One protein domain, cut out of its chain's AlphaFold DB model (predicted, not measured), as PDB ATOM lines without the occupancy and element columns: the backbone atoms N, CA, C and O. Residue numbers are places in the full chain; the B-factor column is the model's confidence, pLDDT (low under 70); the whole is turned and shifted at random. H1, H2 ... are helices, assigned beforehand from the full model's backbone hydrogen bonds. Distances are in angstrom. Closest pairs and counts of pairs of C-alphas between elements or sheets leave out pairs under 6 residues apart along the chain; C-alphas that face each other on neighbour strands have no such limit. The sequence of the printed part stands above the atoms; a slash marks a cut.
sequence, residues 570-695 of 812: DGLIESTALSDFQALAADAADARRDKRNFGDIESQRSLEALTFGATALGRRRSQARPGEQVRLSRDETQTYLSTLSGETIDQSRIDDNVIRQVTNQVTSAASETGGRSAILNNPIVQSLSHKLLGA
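AT A GLANCE: This is residues 570 to 695 of the 812 residues of an uncharacterized protein of Planctomycetes bacterium TBK1r (UniProt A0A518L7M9). H1, H2 and H3 lie side by side as a slab, the chain folding back twice, and H4 crosses one face of it. Short H5 and H6 lie over that face too. The printed part is all helix, 126 residues with six named helices, compact, radius of gyration of the C-alphas 14.3 A, spanning 42 by 35 by 21 A.

IN THESE COORDINATES: H1, residues 570 to 593, 34.4 A, begins at C-alpha 570 (-73.222, 55.656, -22.246). H2 is residues 601 to 623, 33.3 A; H3 634 to 645; H4 656 to 671, 22.0 A; H5 676 to 680. H6, residues 683 to 694, ends at C-alpha 694 (-67.238, 56.608, 18.176).

HOW THE PARTS SIT: Hairpin H1 and H2 has closest C-alphas Ala 585 and Thr 611, 4.6 A; hairpin H2 and H3, Ala 609 and Tyr 640, 4.9 A. H4 touches H2 about perpendicular, 84 degrees, with residues 663 to 670 alone, closest C-alphas Gly 613 and Val 666, 6.1 A. H5 only just touches H1, and H6 H3, each with 3 pairs of C-alphas within 8 A. Every O i to N i+4 pair is within hydrogen-bond range in H2, H3 and H4; H1 has 17 of 20, H6 4 of 8, H5 0 of 1 and 0 of 2 O i to N i+3 pairs.

THE WHOLE: The printed part has no cut and no long link; pLDDT is under 70 in 42 residues, among them 673 to 695.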
ATOM      1  N   ASP A 570     -73.428  54.468 -23.077       46.59
ATOM      2  CA  ASP A 570     -73.222  55.656 -22.246       46.59
ATOM      3  C   ASP A 570     -74.549  56.139 -21.655       46.59
ATOM      4  O   ASP A 570     -74.645  56.335 -20.445       46.59
ATOM      5  N   GLY A 571     -75.620  56.187 -22.450       47.75
ATOM      6  CA  GLY A 571     -76.966  56.501 -21.974       47.75
ATOM      7  C   GLY A 571     -77.489  55.491 -20.951       47.75
ATOM      8  O   GLY A 571     -78.137  55.879 -19.980       47.75
ATOM      9  N   LEU A 572     -77.175  54.198 -21.093       43.81
ATOM     10  CA  LEU A 572     -77.594  53.163 -20.139       43.81
ATOM     11  C   LEU A 572     -76.799  53.224 -18.825       43.81
ATOM     12  O   LEU A 572     -77.361  52.944 -17.767       43.81
ATOM     13  N   ILE A 573     -75.523  53.620 -18.880       50.09
ATOM     14  CA  ILE A 573     -74.627  53.771 -17.721       50.09
ATOM     15  C   ILE A 573     -74.873  55.095 -16.975       50.09
ATOM     16  O   ILE A 573     -74.795  55.134 -15.743       50.09
ATOM     17  N   GLU A 574     -75.168  56.180 -17.693       51.09
ATOM     18  CA  GLU A 574     -75.443  57.494 -17.106       51.09
ATOM     19  C   GLU A 574     -76.867  57.593 -16.547       51.09
ATOM     20  O   GLU A 574     -77.038  58.106 -15.437       51.09
ATOM     21  N   SER A 575     -77.875  57.051 -17.245       48.72
ATOM     22  CA  SER A 575     -79.275  57.138 -16.804       48.72
ATOM     23  C   SER A 575     -79.548  56.358 -15.523       48.72
ATOM     24  O   SER A 575     -80.162  56.915 -14.622       48.72
ATOM     25  N   THR A 576     -79.056  55.120 -15.392       55.53
ATOM     26  CA  THR A 576     -79.296  54.296 -14.190       55.53
ATOM     27  C   THR A 576     -78.642  54.887 -12.949       55.53
ATOM     28  O   THR A 576     -79.261  54.987 -11.901       55.53
ATOM     29  N   ALA A 577     -77.398  55.347 -13.053       58.88
ATOM     30  CA  ALA A 577     -76.701  55.831 -11.871       58.88
ATOM     31  C   ALA A 577     -77.137  57.239 -11.435       58.88
ATOM     32  O   ALA A 577     -77.042  57.557 -10.250       58.88
ATOM     33  N   LEU A 578     -77.575  58.102 -12.362       67.25
ATOM     34  CA  LEU A 578     -78.138  59.408 -12.009       67.25
ATOM     35  C   LEU A 578     -79.574  59.271 -11.485       67.25
ATOM     36  O   LEU A 578     -79.926  59.953 -10.518       67.25
ATOM     37  N   SER A 579     -80.371  58.366 -12.069       68.81
ATOM     38  CA  SER A 579     -81.732  58.089 -11.607       68.81
ATOM     39  C   SER A 579     -81.744  57.497 -10.201       68.81
ATOM     40  O   SER A 579     -82.573  57.914  -9.402       68.81
ATOM     41  N   ASP A 580     -80.780  56.643  -9.840       72.44
ATOM     42  CA  ASP A 580     -80.668  56.074  -8.491       72.44
ATOM     43  C   ASP A 580     -80.496  57.162  -7.407       72.44
ATOM     44  O   ASP A 580     -81.157  57.135  -6.365       72.44
ATOM     45  N   PHE A 581     -79.658  58.180  -7.648       76.50
ATOM     46  CA  PHE A 581     -79.479  59.289  -6.696       76.50
ATOM     47  C   PHE A 581     -80.696  60.224  -6.639       76.50
ATOM     48  O   PHE A 581     -81.035  60.713  -5.557       76.50
ATOM     49  N   GLN A 582     -81.353  60.474  -7.776       76.88
ATOM     50  CA  GLN A 582     -82.570  61.290  -7.832       76.88
ATOM     51  C   GLN A 582     -83.754  60.582  -7.162       76.88
ATOM     52  O   GLN A 582     -84.476  61.213  -6.391       76.88
ATOM     53  N   ALA A 583     -83.904  59.275  -7.385       71.25
ATOM     54  CA  ALA A 583     -84.917  58.437  -6.756       71.25
ATOM     55  C   ALA A 583     -84.719  58.371  -5.238       71.25
ATOM     56  O   ALA A 583     -85.667  58.619  -4.498       71.25
ATOM     57  N   LEU A 584     -83.487  58.156  -4.752       74.38
ATOM     58  CA  LEU A 584     -83.191  58.200  -3.316       74.38
ATOM     59  C   LEU A 584     -83.512  59.574  -2.703       74.38
ATOM     60  O   LEU A 584     -84.071  59.650  -1.606       74.38
ATOM     61  N   ALA A 585     -83.165  60.669  -3.390       71.94
ATOM     62  CA  ALA A 585     -83.458  62.018  -2.910       71.94
ATOM     63  C   ALA A 585     -84.972  62.294  -2.856       71.94
ATOM     64  O   ALA A 585     -85.445  62.866  -1.871       71.94
ATOM     65  N   ALA A 586     -85.725  61.855  -3.870       72.38
ATOM     66  CA  ALA A 586     -87.180  61.971  -3.932       72.38
ATOM     67  C   ALA A 586     -87.870  61.120  -2.853       72.38
ATOM     68  O   ALA A 586     -88.659  61.654  -2.077       72.38
ATOM     69  N   ASP A 587     -87.493  59.845  -2.717       70.50
ATOM     70  CA  ASP A 587     -88.022  58.930  -1.699       70.50
ATOM     71  C   ASP A 587     -87.793  59.472  -0.279       70.50
ATOM     72  O   ASP A 587     -88.681  59.420   0.580       70.50
ATOM     73  N   ALA A 588     -86.606  60.026  -0.017       67.56
ATOM     74  CA  ALA A 588     -86.278  60.618   1.274       67.56
ATOM     75  C   ALA A 588     -87.028  61.946   1.521       67.56
ATOM     76  O   ALA A 588     -87.451  62.216   2.651       67.56
ATOM     77  N   ALA A 589     -87.269  62.751   0.480       71.75
ATOM     78  CA  ALA A 589     -88.075  63.970   0.568       71.75
ATOM     79  C   ALA A 589     -89.570  63.677   0.796       71.75
ATOM     80  O   ALA A 589     -90.215  64.353   1.604       71.75
ATOM     81  N   ASP A 590     -90.115  62.649   0.149       70.25
ATOM     82  CA  ASP A 590     -91.495  62.203   0.346       70.25
ATOM     83  C   ASP A 590     -91.695  61.589   1.733       70.25
ATOM     84  O   ASP A 590     -92.668  61.911   2.424       70.25
ATOM     85  N   ALA A 591     -90.728  60.796   2.209       66.94
ATOM     86  CA  ALA A 591     -90.697  60.337   3.594       66.94
ATOM     87  C   ALA A 591     -90.729  61.524   4.577       66.94
ATOM     88  O   ALA A 591     -91.499  61.512   5.536       66.94
ATOM     89  N   ARG A 592     -89.973  62.596   4.306       69.00
ATOM     90  CA  ARG A 592     -89.961  63.812   5.132       69.00
ATOM     91  C   ARG A 592     -91.296  64.560   5.137       69.00
ATOM     92  O   ARG A 592     -91.655  65.129   6.166       69.00
ATOM     93  N   ARG A 593     -92.026  64.599   4.017       71.00
ATOM     94  CA  ARG A 593     -93.349  65.254   3.937       71.00
ATOM     95  C   ARG A 593     -94.386  64.545   4.808       71.00
ATOM     96  O   ARG A 593     -95.240  65.205   5.399       71.00
ATOM     97  N   ASP A 594     -94.259  63.234   4.984       67.12
ATOM     98  CA  ASP A 594     -95.132  62.430   5.840       67.12
ATOM     99  C   ASP A 594     -94.674  62.402   7.317       67.12
ATOM    100  O   ASP A 594     -94.530  61.347   7.945       67.12
ATOM    101  N   LYS A 595     -94.459  63.597   7.897       58.59
ATOM    102  CA  LYS A 595     -93.951  63.825   9.271       58.59
ATOM    103  C   LYS A 595     -94.728  63.095  10.379       58.59
ATOM    104  O   LYS A 595     -94.216  62.963  11.484       58.59
ATOM    105  N   ARG A 596     -95.949  62.621  10.104       53.34
ATOM    106  CA  ARG A 596     -96.831  61.948  11.073       53.34
ATOM    107  C   ARG A 596     -96.352  60.550  11.489       53.34
ATOM    108  O   ARG A 596     -96.807  60.059  12.514       53.34
ATOM    109  N   ASN A 597     -95.433  59.939  10.735       56.41
ATOM    110  CA  ASN A 597     -94.991  58.555  10.948       56.41
ATOM    111  C   ASN A 597     -93.564  58.410  11.518       56.41
ATOM    112  O   ASN A 597     -93.119  57.288  11.755       56.41
ATOM    113  N   PHE A 598     -92.844  59.511  11.763       63.78
ATOM    114  CA  PHE A 598     -91.482  59.482  12.309       63.78
ATOM    115  C   PHE A 598     -91.494  59.890  13.779       63.78
ATOM    116  O   PHE A 598     -91.523  61.077  14.093       63.78
ATOM    117  N   GLY A 599     -91.497  58.895  14.671       62.09
ATOM    118  CA  GLY A 599     -91.548  59.115  16.119       62.09
ATOM    119  C   GLY A 599     -90.245  59.622  16.748       62.09
ATOM    120  O   GLY A 599     -90.287  60.092  17.879       62.09
ATOM    121  N   ASP A 600     -89.113  59.553  16.038       80.56
ATOM    122  CA  ASP A 600     -87.797  59.914  16.576       80.56
ATOM    123  C   ASP A 600     -87.029  60.889  15.662       80.56
ATOM    124  O   ASP A 600     -87.002  60.752  14.432       80.56
ATOM    125  N   ILE A 601     -86.390  61.873  16.296       80.62
ATOM    126  CA  ILE A 601     -85.555  62.925  15.707       80.62
ATOM    127  C   ILE A 601     -84.359  62.315  14.959       80.62
ATOM    128  O   ILE A 601     -83.965  62.834  13.914       80.62
ATOM    129  N   GLU A 602     -83.810  61.191  15.431       80.25
ATOM    130  CA  GLU A 602     -82.672  60.521  14.780       80.25
ATOM    131  C   GLU A 602     -83.017  59.993  13.378       80.25
ATOM    132  O   GLU A 602     -82.217  60.099  12.443       80.25
ATOM    133  N   SER A 603     -84.240  59.488  13.193       78.69
ATOM    134  CA  SER A 603     -84.713  59.018  11.884       78.69
ATOM    135  C   SER A 603     -84.901  60.178  10.904       78.69
ATOM    136  O   SER A 603     -84.584  60.049   9.722       78.69
ATOM    137  N   GLN A 604     -85.366  61.331  11.396       81.25
ATOM    138  CA  GLN A 604     -85.511  62.541  10.581       81.25
ATOM    139  C   GLN A 604     -84.147  63.074  10.129       81.25
ATOM    140  O   GLN A 604     -83.961  63.340   8.946       81.25
ATOM    141  N   ARG A 605     -83.171  63.144  11.041       87.12
ATOM    142  CA  ARG A 605     -81.791  63.559  10.737       87.12
ATOM    143  C   ARG A 605     -81.102  62.627   9.749       87.12
ATOM    144  O   ARG A 605     -80.424  63.089   8.834       87.12
ATOM    145  N   SER A 606     -81.316  61.320   9.891       84.75
ATOM    146  CA  SER A 606     -80.768  60.322   8.969       84.75
ATOM    147  C   SER A 606     -81.325  60.474   7.556       84.75
ATOM    148  O   SER A 606     -80.566  60.418   6.590       84.75
ATOM    149  N   LEU A 607     -82.632  60.724   7.428       83.19
ATOM    150  CA  LEU A 607     -83.258  61.013   6.138       83.19
ATOM    151  C   LEU A 607     -82.737  62.318   5.537       83.19
ATOM    152  O   LEU A 607     -82.371  62.330   4.368       83.19
ATOM    153  N   GLU A 608     -82.643  63.387   6.328       86.38
ATOM    154  CA  GLU A 608     -82.134  64.681   5.859       86.38
ATOM    155  C   GLU A 608     -80.676  64.589   5.387       86.38
ATOM    156  O   GLU A 608     -80.337  65.114   4.323       86.38
ATOM    157  N   ALA A 609     -79.832  63.860   6.121       89.38
ATOM    158  CA  ALA A 609     -78.457  63.598   5.719       89.38
ATOM    159  C   ALA A 609     -78.402  62.798   4.411       89.38
ATOM    160  O   ALA A 609     -77.692  63.192   3.486       89.38
ATOM    161  N   LEU A 610     -79.184  61.720   4.283       88.06
ATOM    162  CA  LEU A 610     -79.240  60.913   3.059       88.06
ATOM    163  C   LEU A 610     -79.728  61.713   1.849       88.06
ATOM    164  O   LEU A 610     -79.088  61.646   0.801       88.06
ATOM    165  N   THR A 611     -80.790  62.515   1.990       87.81
ATOM    166  CA  THR A 611     -81.259  63.414   0.924       87.81
ATOM    167  C   THR A 611     -80.147  64.363   0.489       87.81
ATOM    168  O   THR A 611     -79.889  64.507  -0.709       87.81
ATOM    169  N   PHE A 612     -79.463  64.994   1.450       93.38
ATOM    170  CA  PHE A 612     -78.360  65.906   1.167       93.38
ATOM    171  C   PHE A 612     -77.220  65.197   0.423       93.38
ATOM    172  O   PHE A 612     -76.784  65.669  -0.628       93.38
ATOM    173  N   GLY A 613     -76.769  64.049   0.936       91.75
ATOM    174  CA  GLY A 613     -75.681  63.274   0.344       91.75
ATOM    175  C   GLY A 613     -76.004  62.825  -1.080       91.75
ATOM    176  O   GLY A 613     -75.177  62.995  -1.976       91.75
ATOM    177  N   ALA A 614     -77.212  62.300  -1.305       88.38
ATOM    178  CA  ALA A 614     -77.663  61.843  -2.616       88.38
ATOM    179  C   ALA A 614     -77.726  62.999  -3.623       88.38
ATOM    180  O   ALA A 614     -77.197  62.897  -4.729       88.38
ATOM    181  N   THR A 615     -78.278  64.141  -3.206       88.94
ATOM    182  CA  THR A 615     -78.347  65.354  -4.033       88.94
ATOM    183  C   THR A 615     -76.952  65.883  -4.383       88.94
ATOM    184  O   THR A 615     -76.693  66.271  -5.523       88.94
ATOM    185  N   ALA A 616     -76.026  65.901  -3.419       91.75
ATOM    186  CA  ALA A 616     -74.651  66.342  -3.639       91.75
ATOM    187  C   ALA A 616     -73.896  65.422  -4.614       91.75
ATOM    188  O   ALA A 616     -73.271  65.914  -5.555       91.75
ATOM    189  N   LEU A 617     -74.016  64.097  -4.457       91.75
ATOM    190  CA  LEU A 617     -73.417  63.134  -5.388       91.75
ATOM    191  C   LEU A 617     -74.035  63.210  -6.786       91.75
ATOM    192  O   LEU A 617     -73.287  63.189  -7.760       91.75
ATOM    193  N   GLY A 618     -75.357  63.379  -6.899       85.69
ATOM    194  CA  GLY A 618     -76.031  63.583  -8.185       85.69
ATOM    195  C   GLY A 618     -75.506  64.815  -8.929       85.69
ATOM    196  O   GLY A 618     -75.151  64.722 -10.103       85.69
ATOM    197  N   ARG A 619     -75.347  65.950  -8.226       90.50
ATOM    198  CA  ARG A 619     -74.762  67.179  -8.799       90.50
ATOM    199  C   ARG A 619     -73.302  67.013  -9.206       90.50
ATOM    200  O   ARG A 619     -72.908  67.499 -10.259       90.50
ATOM    201  N   ARG A 620     -72.476  66.347  -8.392       90.25
ATOM    202  CA  ARG A 620     -71.076  66.110  -8.773       90.25
ATOM    203  C   ARG A 620     -70.967  65.151  -9.944       90.25
ATOM    204  O   ARG A 620     -70.097  65.338 -10.784       90.25
ATOM    205  N   ARG A 621     -71.848  64.157 -10.029       85.94
ATOM    206  CA  ARG A 621     -71.856  63.206 -11.138       85.94
ATOM    207  C   ARG A 621     -72.235  63.860 -12.459       85.94
ATOM    208  O   ARG A 621     -71.590  63.559 -13.450       85.94
ATOM    209  N   SER A 622     -73.183  64.798 -12.464       81.25
ATOM    210  CA  SER A 622     -73.509  65.564 -13.676       81.25
ATOM    211  C   SER A 622     -72.402  66.537 -14.109       81.25
ATOM    212  O   SER A 622     -72.411  67.008 -15.242       81.25
ATOM    213  N   GLN A 623     -71.453  66.851 -13.222       87.38
ATOM    214  CA  GLN A 623     -70.316  67.740 -13.491       87.38
ATOM    215  C   GLN A 623     -68.996  66.995 -13.751       87.38
ATOM    216  O   GLN A 623     -68.049  67.595 -14.263       87.38
ATOM    217  N   ALA A 624     -68.907  65.722 -13.363       86.69
ATOM    218  CA  ALA A 624     -67.698  64.918 -13.458       86.69
ATOM    219  C   ALA A 624     -67.414  64.518 -14.909       86.69
ATOM    220  O   ALA A 624     -68.326  64.258 -15.693       86.69
ATOM    221  N   ARG A 625     -66.132  64.437 -15.273       84.56
ATOM    222  CA  ARG A 625     -65.754  63.917 -16.594       84.56
ATOM    223  C   ARG A 625     -65.958  62.397 -16.646       84.56
ATOM    224  O   ARG A 625     -65.805  61.738 -15.613       84.56
ATOM    225  N   PRO A 626     -66.213  61.808 -17.829       74.75
ATOM    226  CA  PRO A 626     -66.273  60.356 -17.978       74.75
ATOM    227  C   PRO A 626     -65.035  59.673 -17.370       74.75
ATOM    228  O   PRO A 626     -63.898  60.022 -17.690       74.75
ATOM    229  N   GLY A 627     -65.260  58.723 -16.457       76.69
ATOM    230  CA  GLY A 627     -64.207  57.983 -15.746       76.69
ATOM    231  C   GLY A 627     -63.679  58.631 -14.456       76.69
ATOM    232  O   GLY A 627     -62.895  58.001 -13.744       76.69
ATOM    233  N   GLU A 628     -64.108  59.845 -14.109       86.81
ATOM    234  CA  GLU A 628     -63.752  60.485 -12.842       86.81
ATOM    235  C   GLU A 628     -64.548  59.872 -11.673       86.81
ATOM    236  O   GLU A 628     -65.769  59.722 -11.728       86.81
ATOM    237  N   GLN A 629     -63.859  59.496 -10.588       86.81
ATOM    238  CA  GLN A 629     -64.534  58.982  -9.394       86.81
ATOM    239  C   GLN A 629     -65.258  60.113  -8.660       86.81
ATOM    240  O   GLN A 629     -64.632  60.938  -7.995       86.81
ATOM    241  N   VAL A 630     -66.588  60.093  -8.718       93.06
ATOM    242  CA  VAL A 630     -67.450  61.025  -7.988       93.06
ATOM    243  C   VAL A 630     -67.370  60.740  -6.487       93.06
ATOM    244  O   VAL A 630     -67.649  59.629  -6.038       93.06
ATOM    245  N   ARG A 631     -66.989  61.749  -5.701       96.12
ATOM    246  CA  ARG A 631     -66.959  61.705  -4.232       96.12
ATOM    247  C   ARG A 631     -67.510  62.999  -3.661       96.12
ATOM    248  O   ARG A 631     -67.373  64.041  -4.300       96.12
ATOM    249  N   LEU A 632     -68.089  62.937  -2.464       94.94
ATOM    250  CA  LEU A 632     -68.447  64.145  -1.720       94.94
ATOM    251  C   LEU A 632     -67.190  64.984  -1.457       94.94
ATOM    252  O   LEU A 632     -66.104  64.449  -1.227       94.94
ATOM    253  N   SER A 633     -67.328  66.304  -1.473       96.06
ATOM    254  CA  SER A 633     -66.279  67.195  -0.984       96.06
ATOM    255  C   SER A 633     -66.103  67.047   0.530       96.06
ATOM    256  O   SER A 633     -66.945  66.463   1.220       96.06
ATOM    257  N   ARG A 634     -65.022  67.615   1.073       95.69
ATOM    258  CA  ARG A 634     -64.839  67.710   2.526       95.69
ATOM    259  C   ARG A 634     -65.996  68.472   3.192       95.69
ATOM    260  O   ARG A 634     -66.534  67.985   4.181       95.69
ATOM    261  N   ASP A 635     -66.434  69.586   2.606       95.75
ATOM    262  CA  ASP A 635     -67.548  70.412   3.108       95.75
ATOM    263  C   ASP A 635     -68.899  69.689   3.012       95.75
ATOM    264  O   ASP A 635     -69.730  69.750   3.920       95.75
ATOM    265  N   GLU A 636     -69.126  68.955   1.921       96.62
ATOM    266  CA  GLU A 636     -70.339  68.155   1.736       96.62
ATOM    267  C   GLU A 636     -70.359  66.980   2.720       96.62
ATOM    268  O   GLU A 636     -71.378  66.704   3.347       96.62
ATOM    269  N   THR A 637     -69.212  66.339   2.945       95.50
ATOM    270  CA  THR A 637     -69.066  65.289   3.960       95.50
ATOM    271  C   THR A 637     -69.312  65.847   5.366       95.50
ATOM    272  O   THR A 637     -70.005  65.216   6.162       95.50
ATOM    273  N   GLN A 638     -68.822  67.053   5.668       96.25
ATOM    274  CA  GLN A 638     -69.078  67.732   6.941       96.25
ATOM    275  C   GLN A 638     -70.565  68.017   7.135       96.25
ATOM    276  O   GLN A 638     -71.108  67.740   8.202       96.25
ATOM    277  N   THR A 639     -71.223  68.551   6.106       94.94
ATOM    278  CA  THR A 639     -72.649  68.892   6.140       94.94
ATOM    279  C   THR A 639     -73.493  67.636   6.326       94.94
ATOM    280  O   THR A 639     -74.387  67.615   7.171       94.94
ATOM    281  N   TYR A 640     -73.158  66.556   5.614       95.06
ATOM    282  CA  TYR A 640     -73.791  65.249   5.771       95.06
ATOM    283  C   TYR A 640     -73.672  64.731   7.209       95.06
ATOM    284  O   TYR A 640     -74.679  64.412   7.840       95.06
ATOM    285  N   LEU A 641     -72.453  64.692   7.757       93.75
ATOM    286  CA  LEU A 641     -72.201  64.181   9.106       93.75
ATOM    287  C   LEU A 641     -72.802  65.083  10.193       93.75
ATOM    288  O   LEU A 641     -73.289  64.576  11.204       93.75
ATOM    289  N   SER A 642     -72.817  66.400   9.982       93.62
ATOM    290  CA  SER A 642     -73.419  67.348  10.927       93.62
ATOM    291  C   SER A 642     -74.942  67.245  10.927       93.62
ATOM    292  O   SER A 642     -75.563  67.289  11.981       93.62
ATOM    293  N   THR A 643     -75.548  67.021   9.758       92.94
ATOM    294  CA  THR A 643     -76.993  66.765   9.641       92.94
ATOM    295  C   THR A 643     -77.360  65.442  10.309       92.94
ATOM    296  O   THR A 643     -78.310  65.389  11.083       92.94
ATOM    297  N   LEU A 644     -76.566  64.392  10.067       93.00
ATOM    298  CA  LEU A 644     -76.794  63.056  10.615       93.00
ATOM    299  C   LEU A 644     -76.688  63.029  12.148       93.00
ATOM    300  O   LEU A 644     -77.523  62.428  12.817       93.00
ATOM    301  N   SER A 645     -75.667  63.684  12.705       91.44
ATOM    302  CA  SER A 645     -75.423  63.736  14.155       91.44
ATOM    303  C   SER A 645     -76.267  64.796  14.871       91.44
ATOM    304  O   SER A 645     -76.628  64.634  16.037       91.44
ATOM    305  N   GLY A 646     -76.614  65.880  14.176       91.75
ATOM    306  CA  GLY A 646     -77.133  67.112  14.766       91.75
ATOM    307  C   GLY A 646     -76.094  67.906  15.562       91.75
ATOM    308  O   GLY A 646     -76.482  68.780  16.335       91.75
ATOM    309  N   GLU A 647     -74.805  67.608  15.398       92.38
ATOM    310  CA  GLU A 647     -73.687  68.333  16.003       92.38
ATOM    311  C   GLU A 647     -72.776  68.895  14.905       92.38
ATOM    312  O   GLU A 647     -72.645  68.317  13.828       92.38
ATOM    313  N   THR A 648     -72.131  70.034  15.150       90.00
ATOM    314  CA  THR A 648     -71.172  70.592  14.190       90.00
ATOM    315  C   THR A 648     -69.902  69.743  14.175       90.00
ATOM    316  O   THR A 648     -69.203  69.635  15.180       90.00
ATOM    317  N   ILE A 649     -69.583  69.145  13.027       91.44
ATOM    318  CA  ILE A 649     -68.354  68.362  12.853       91.44
ATOM    319  C   ILE A 649     -67.222  69.283  12.406       91.44
ATOM    320  O   ILE A 649     -67.379  70.018  11.438       91.44
ATOM    321  N   ASP A 650     -66.065  69.242  13.066       91.00
ATOM    322  CA  ASP A 650     -64.879  69.985  12.621       91.00
ATOM    323  C   ASP A 650     -64.316  69.389  11.313       91.00
ATOM    324  O   ASP A 650     -64.002  68.197  11.239       91.00
ATOM    325  N   GLN A 651     -64.164  70.232  10.285       91.50
ATOM    326  CA  GLN A 651     -63.621  69.855   8.975       91.50
ATOM    327  C   GLN A 651     -62.224  69.246   9.047       91.50
ATOM    328  O   GLN A 651     -61.892  68.401   8.214       91.50
ATOM    329  N   SER A 652     -61.406  69.650  10.026       90.62
ATOM    330  CA  SER A 652     -60.031  69.154  10.181       90.62
ATOM    331  C   SER A 652     -59.967  67.635  10.400       90.62
ATOM    332  O   SER A 652     -58.940  67.001  10.168       90.62
ATOM    333  N   ARG A 653     -61.097  67.043  10.798       89.69
ATOM    334  CA  ARG A 653     -61.262  65.634  11.161       89.69
ATOM    335  C   ARG A 653     -61.791  64.777  10.017       89.69
ATOM    336  O   ARG A 653     -61.953  63.570  10.178       89.69
ATOM    337  N   ILE A 654     -62.091  65.402   8.882       94.31
ATOM    338  CA  ILE A 654     -62.647  64.753   7.699       94.31
ATOM    339  C   ILE A 654     -61.504  64.505   6.719       94.31
ATOM    340  O   ILE A 654     -61.186  65.328   5.852       94.31
ATOM    341  N   ASP A 655     -60.859  63.357   6.894       93.94
ATOM    342  CA  ASP A 655     -59.835  62.869   5.978       93.94
ATOM    343  C   ASP A 655     -60.447  62.152   4.756       93.94
ATOM    344  O   ASP A 655     -61.659  61.941   4.647       93.94
ATOM    345  N   ASP A 656     -59.593  61.760   3.810       92.44
ATOM    346  CA  ASP A 656     -60.020  61.091   2.577       92.44
ATOM    347  C   ASP A 656     -60.685  59.727   2.818       92.44
ATOM    348  O   ASP A 656     -61.450  59.256   1.969       92.44
ATOM    349  N   ASN A 657     -60.403  59.071   3.949       90.44
ATOM    350  CA  ASN A 657     -61.044  57.810   4.297       90.44
ATOM    351  C   ASN A 657     -62.475  58.055   4.764       90.44
ATOM    352  O   ASN A 657     -63.371  57.343   4.311       90.44
ATOM    353  N   VAL A 658     -62.706  59.085   5.583       89.62
ATOM    354  CA  VAL A 658     -64.052  59.512   5.991       89.62
ATOM    355  C   VAL A 658     -64.870  59.927   4.767       89.62
ATOM    356  O   VAL A 658     -65.984  59.439   4.584       89.62
ATOM    357  N   ILE A 659     -64.295  60.731   3.865       94.88
ATOM    358  CA  ILE A 659     -64.952  61.131   2.607       94.88
ATOM    359  C   ILE A 659     -65.352  59.902   1.782       94.88
ATOM    360  O   ILE A 659     -66.479  59.811   1.287       94.88
ATOM    361  N   ARG A 660     -64.446  58.925   1.642       92.19
ATOM    362  CA  ARG A 660     -64.707  57.694   0.885       92.19
ATOM    363  C   ARG A 660     -65.771  56.828   1.551       92.19
ATOM    364  O   ARG A 660     -66.621  56.290   0.853       92.19
ATOM    365  N   GLN A 661     -65.741  56.700   2.875       90.12
ATOM    366  CA  GLN A 661     -66.730  55.931   3.628       90.12
ATOM    367  C   GLN A 661     -68.126  56.530   3.484       90.12
ATOM    368  O   GLN A 661     -69.049  55.807   3.118       90.12
ATOM    369  N   VAL A 662     -68.268  57.844   3.680       92.00
ATOM    370  CA  VAL A 662     -69.558  58.532   3.534       92.00
ATOM    371  C   VAL A 662     -70.042  58.479   2.082       92.00
ATOM    372  O   VAL A 662     -71.201  58.161   1.836       92.00
ATOM    373  N   THR A 663     -69.157  58.695   1.104       93.50
ATOM    374  CA  THR A 663     -69.501  58.567  -0.324       93.50
ATOM    375  C   THR A 663     -70.018  57.164  -0.648       93.50
ATOM    376  O   THR A 663     -71.076  57.021  -1.263       93.50
ATOM    377  N   ASN A 664     -69.299  56.123  -0.218       90.38
ATOM    378  CA  ASN A 664     -69.692  54.738  -0.460       90.38
ATOM    379  C   ASN A 664     -71.022  54.421   0.214       90.38
ATOM    380  O   ASN A 664     -71.856  53.762  -0.381       90.38
ATOM    381  N   GLN A 665     -71.241  54.929   1.421       85.25
ATOM    382  CA  GLN A 665     -72.475  54.726   2.164       85.25
ATOM    383  C   GLN A 665     -73.686  55.348   1.461       85.25
ATOM    384  O   GLN A 665     -74.703  54.678   1.305       85.25
ATOM    385  N   VAL A 666     -73.583  56.603   1.015       88.00
ATOM    386  CA  VAL A 666     -74.662  57.264   0.264       88.00
ATOM    387  C   VAL A 666     -74.897  56.555  -1.073       88.00
ATOM    388  O   VAL A 666     -76.040  56.353  -1.466       88.00
ATOM    389  N   THR A 667     -73.829  56.119  -1.746       85.19
ATOM    390  CA  THR A 667     -73.925  55.369  -3.010       85.19
ATOM    391  C   THR A 667     -74.580  54.002  -2.813       85.19
ATOM    392  O   THR A 667     -75.447  53.621  -3.591       85.19
ATOM    393  N   SER A 668     -74.218  53.277  -1.750       83.88
ATOM    394  CA  SER A 668     -74.854  52.010  -1.385       83.88
ATOM    395  C   SER A 668     -76.333  52.211  -1.071       83.88
ATOM    396  O   SER A 668     -77.158  51.486  -1.615       83.88
ATOM    397  N   ALA A 669     -76.679  53.240  -0.289       79.50
ATOM    398  CA  ALA A 669     -78.072  53.576  -0.007       79.50
ATOM    399  C   ALA A 669     -78.867  53.892  -1.288       79.50
ATOM    400  O   ALA A 669     -80.009  53.461  -1.395       79.50
ATOM    401  N   ALA A 670     -78.257  54.577  -2.266       74.94
ATOM    402  CA  ALA A 670     -78.888  54.885  -3.555       74.94
ATOM    403  C   ALA A 670     -79.074  53.637  -4.429       74.94
ATOM    404  O   ALA A 670     -80.097  53.477  -5.080       74.94
ATOM    405  N   SER A 671     -78.120  52.704  -4.398       72.75
ATOM    406  CA  SER A 671     -78.240  51.436  -5.132       72.75
ATOM    407  C   SER A 671     -79.223  50.440  -4.498       72.75
ATOM    408  O   SER A 671     -79.665  49.495  -5.148       72.75
ATOM    409  N   GLU A 672     -79.550  50.619  -3.213       71.69
ATOM    410  CA  GLU A 672     -80.440  49.738  -2.447       71.69
ATOM    411  C   GLU A 672     -81.908  50.205  -2.449       71.69
ATOM    412  O   GLU A 672     -82.784  49.473  -1.970       71.69
ATOM    413  N   THR A 673     -82.223  51.394  -2.977       58.94
ATOM    414  CA  THR A 673     -83.591  51.926  -2.943       58.94
ATOM    415  C   THR A 673     -84.551  51.174  -3.863       58.94
ATOM    416  O   THR A 673     -84.444  51.194  -5.082       58.94
ATOM    417  N   GLY A 674     -85.543  50.532  -3.236       51.69
ATOM    418  CA  GLY A 674     -86.767  50.001  -3.846       51.69
ATOM    419  C   GLY A 674     -88.015  50.494  -3.101       51.69
ATOM    420  O   GLY A 674     -88.928  49.708  -2.836       51.69
ATOM    421  N   GLY A 675     -88.013  51.769  -2.692       55.12
ATOM    422  CA  GLY A 675     -89.086  52.433  -1.950       55.12
ATOM    423  C   GLY A 675     -88.895  52.512  -0.426       55.12
ATOM    424  O   GLY A 675     -88.077  51.815   0.183       55.12
ATOM    425  N   ARG A 676     -89.731  53.356   0.199       49.81
ATOM    426  CA  ARG A 676     -89.767  53.795   1.618       49.81
ATOM    427  C   ARG A 676     -89.391  52.753   2.691       49.81
ATOM    428  O   ARG A 676     -88.776  53.111   3.689       49.81
ATOM    429  N   SER A 677     -89.739  51.476   2.515       46.75
ATOM    430  CA  SER A 677     -89.455  50.398   3.487       46.75
ATOM    431  C   SER A 677     -87.973  49.986   3.541       46.75
ATOM    432  O   SER A 677     -87.478  49.600   4.600       46.75
ATOM    433  N   ALA A 678     -87.245  50.091   2.424       53.91
ATOM    434  CA  ALA A 678     -85.831  49.717   2.348       53.91
ATOM    435  C   ALA A 678     -84.930  50.719   3.088       53.91
ATOM    436  O   ALA A 678     -83.999  50.316   3.776       53.91
ATOM    437  N   ILE A 679     -85.266  52.014   3.022       54.09
ATOM    438  CA  ILE A 679     -84.553  53.088   3.731       54.09
ATOM    439  C   ILE A 679     -84.725  52.942   5.253       54.09
ATOM    440  O   ILE A 679     -83.758  53.059   6.001       54.09
ATOM    441  N   LEU A 680     -85.943  52.628   5.713       53.22
ATOM    442  CA  LEU A 680     -86.278  52.501   7.141       53.22
ATOM    443  C   LEU A 680     -85.659  51.267   7.813       53.22
ATOM    444  O   LEU A 680     -85.356  51.299   9.006       53.22
ATOM    445  N   ASN A 681     -85.473  50.186   7.055       51.62
ATOM    446  CA  ASN A 681     -84.911  48.930   7.550       51.62
ATOM    447  C   ASN A 681     -83.420  48.781   7.240       51.62
ATOM    448  O   ASN A 681     -82.868  47.705   7.469       51.62
ATOM    449  N   ASN A 682     -82.766  49.819   6.705       53.19
ATOM    450  CA  ASN A 682     -81.362  49.721   6.350       53.19
ATOM    451  C   ASN A 682     -80.517  49.596   7.639       53.19
ATOM    452  O   ASN A 682     -80.428  50.553   8.418       53.19
ATOM    453  N   PRO A 683     -79.869  48.441   7.891       48.06
ATOM    454  CA  PRO A 683     -79.076  48.224   9.100       48.06
ATOM    455  C   PRO A 683     -77.857  49.154   9.162       48.06
ATOM    456  O   PRO A 683     -77.287  49.367  10.233       48.06
ATOM    457  N   ILE A 684     -77.464  49.750   8.032       49.91
ATOM    458  CA  ILE A 684     -76.441  50.789   7.971       49.91
ATOM    459  C   ILE A 684     -76.990  52.062   8.631       49.91
ATOM    460  O   ILE A 684     -76.354  52.543   9.561       49.91
ATOM    461  N   VAL A 685     -78.202  52.525   8.277       49.12
ATOM    462  CA  VAL A 685     -78.905  53.677   8.906       49.12
ATOM    463  C   VAL A 685     -79.057  53.507  10.418       49.12
ATOM    464  O   VAL A 685     -78.803  54.445  11.165       49.12
ATOM    465  N   GLN A 686     -79.363  52.297  10.887       49.72
ATOM    466  CA  GLN A 686     -79.505  52.021  12.323       49.72
ATOM    467  C   GLN A 686     -78.168  51.846  13.071       49.72
ATOM    468  O   GLN A 686     -78.087  52.136  14.260       49.72
ATOM    469  N   SER A 687     -77.096  51.392  12.409       48.44
ATOM    470  CA  SER A 687     -75.765  51.225  13.032       48.44
ATOM    471  C   SER A 687     -74.865  52.469  12.945       48.44
ATOM    472  O   SER A 687     -73.776  52.503  13.531       48.44
ATOM    473  N   LEU A 688     -75.328  53.493  12.226       48.88
ATOM    474  CA  LEU A 688     -74.596  54.705  11.862       48.88
ATOM    475  C   LEU A 688     -74.385  55.693  13.004       48.88
ATOM    476  O   LEU A 688     -73.308  56.287  13.081       48.88
ATOM    477  N   SER A 689     -75.357  55.827  13.910       51.09
ATOM    478  CA  SER A 689     -75.215  56.686  15.090       51.09
ATOM    479  C   SER A 689     -74.062  56.213  15.980       51.09
ATOM    480  O   SER A 689     -73.285  57.016  16.477       51.09
ATOM    481  N   HIS A 690     -73.841  54.904  16.114       48.22
ATOM    482  CA  HIS A 690     -72.860  54.392  17.072       48.22
ATOM    483  C   HIS A 690     -71.416  54.285  16.555       48.22
ATOM    484  O   HIS A 690     -70.484  54.520  17.325       48.22
ATOM    485  N   LYS A 691     -71.179  53.926  15.282       49.84
ATOM    486  CA  LYS A 691     -69.810  53.637  14.792       49.84
ATOM    487  C   LYS A 691     -69.019  54.866  14.343       49.84
ATOM    488  O   LYS A 691     -67.820  54.927  14.600       49.84
ATOM    489  N   LEU A 692     -69.663  55.831  13.687       49.44
ATOM    490  CA  LEU A 692     -68.988  57.032  13.179       49.44
ATOM    491  C   LEU A 692     -68.807  58.095  14.269       49.44
ATOM    492  O   LEU A 692     -67.742  58.702  14.340       49.44
ATOM    493  N   LEU A 693     -69.773  58.235  15.187       51.53
ATOM    494  CA  LEU A 693     -69.614  59.086  16.374       51.53
ATOM    495  C   LEU A 693     -68.517  58.536  17.312       51.53
ATOM    496  O   LEU A 693     -67.773  59.300  17.911       51.53
ATOM    497  N   GLY A 694     -68.315  57.214  17.377       51.47
ATOM    498  CA  GLY A 694     -67.238  56.608  18.176       51.47
ATOM    499  C   GLY A 694     -65.809  56.860  17.663       51.47
ATOM    500  O   GLY A 694     -64.866  56.812  18.448       51.47
ATOM    501  N   ALA A 695     -65.629  57.144  16.368       46.91
ATOM    502  CA  ALA A 695     -64.317  57.399  15.757       46.91
ATOM    503  C   ALA A 695     -63.878  58.876  15.839       46.91
ATOM    504  O   ALA A 695     -62.741  59.219  15.514       46.91
TER     505      ALA A 695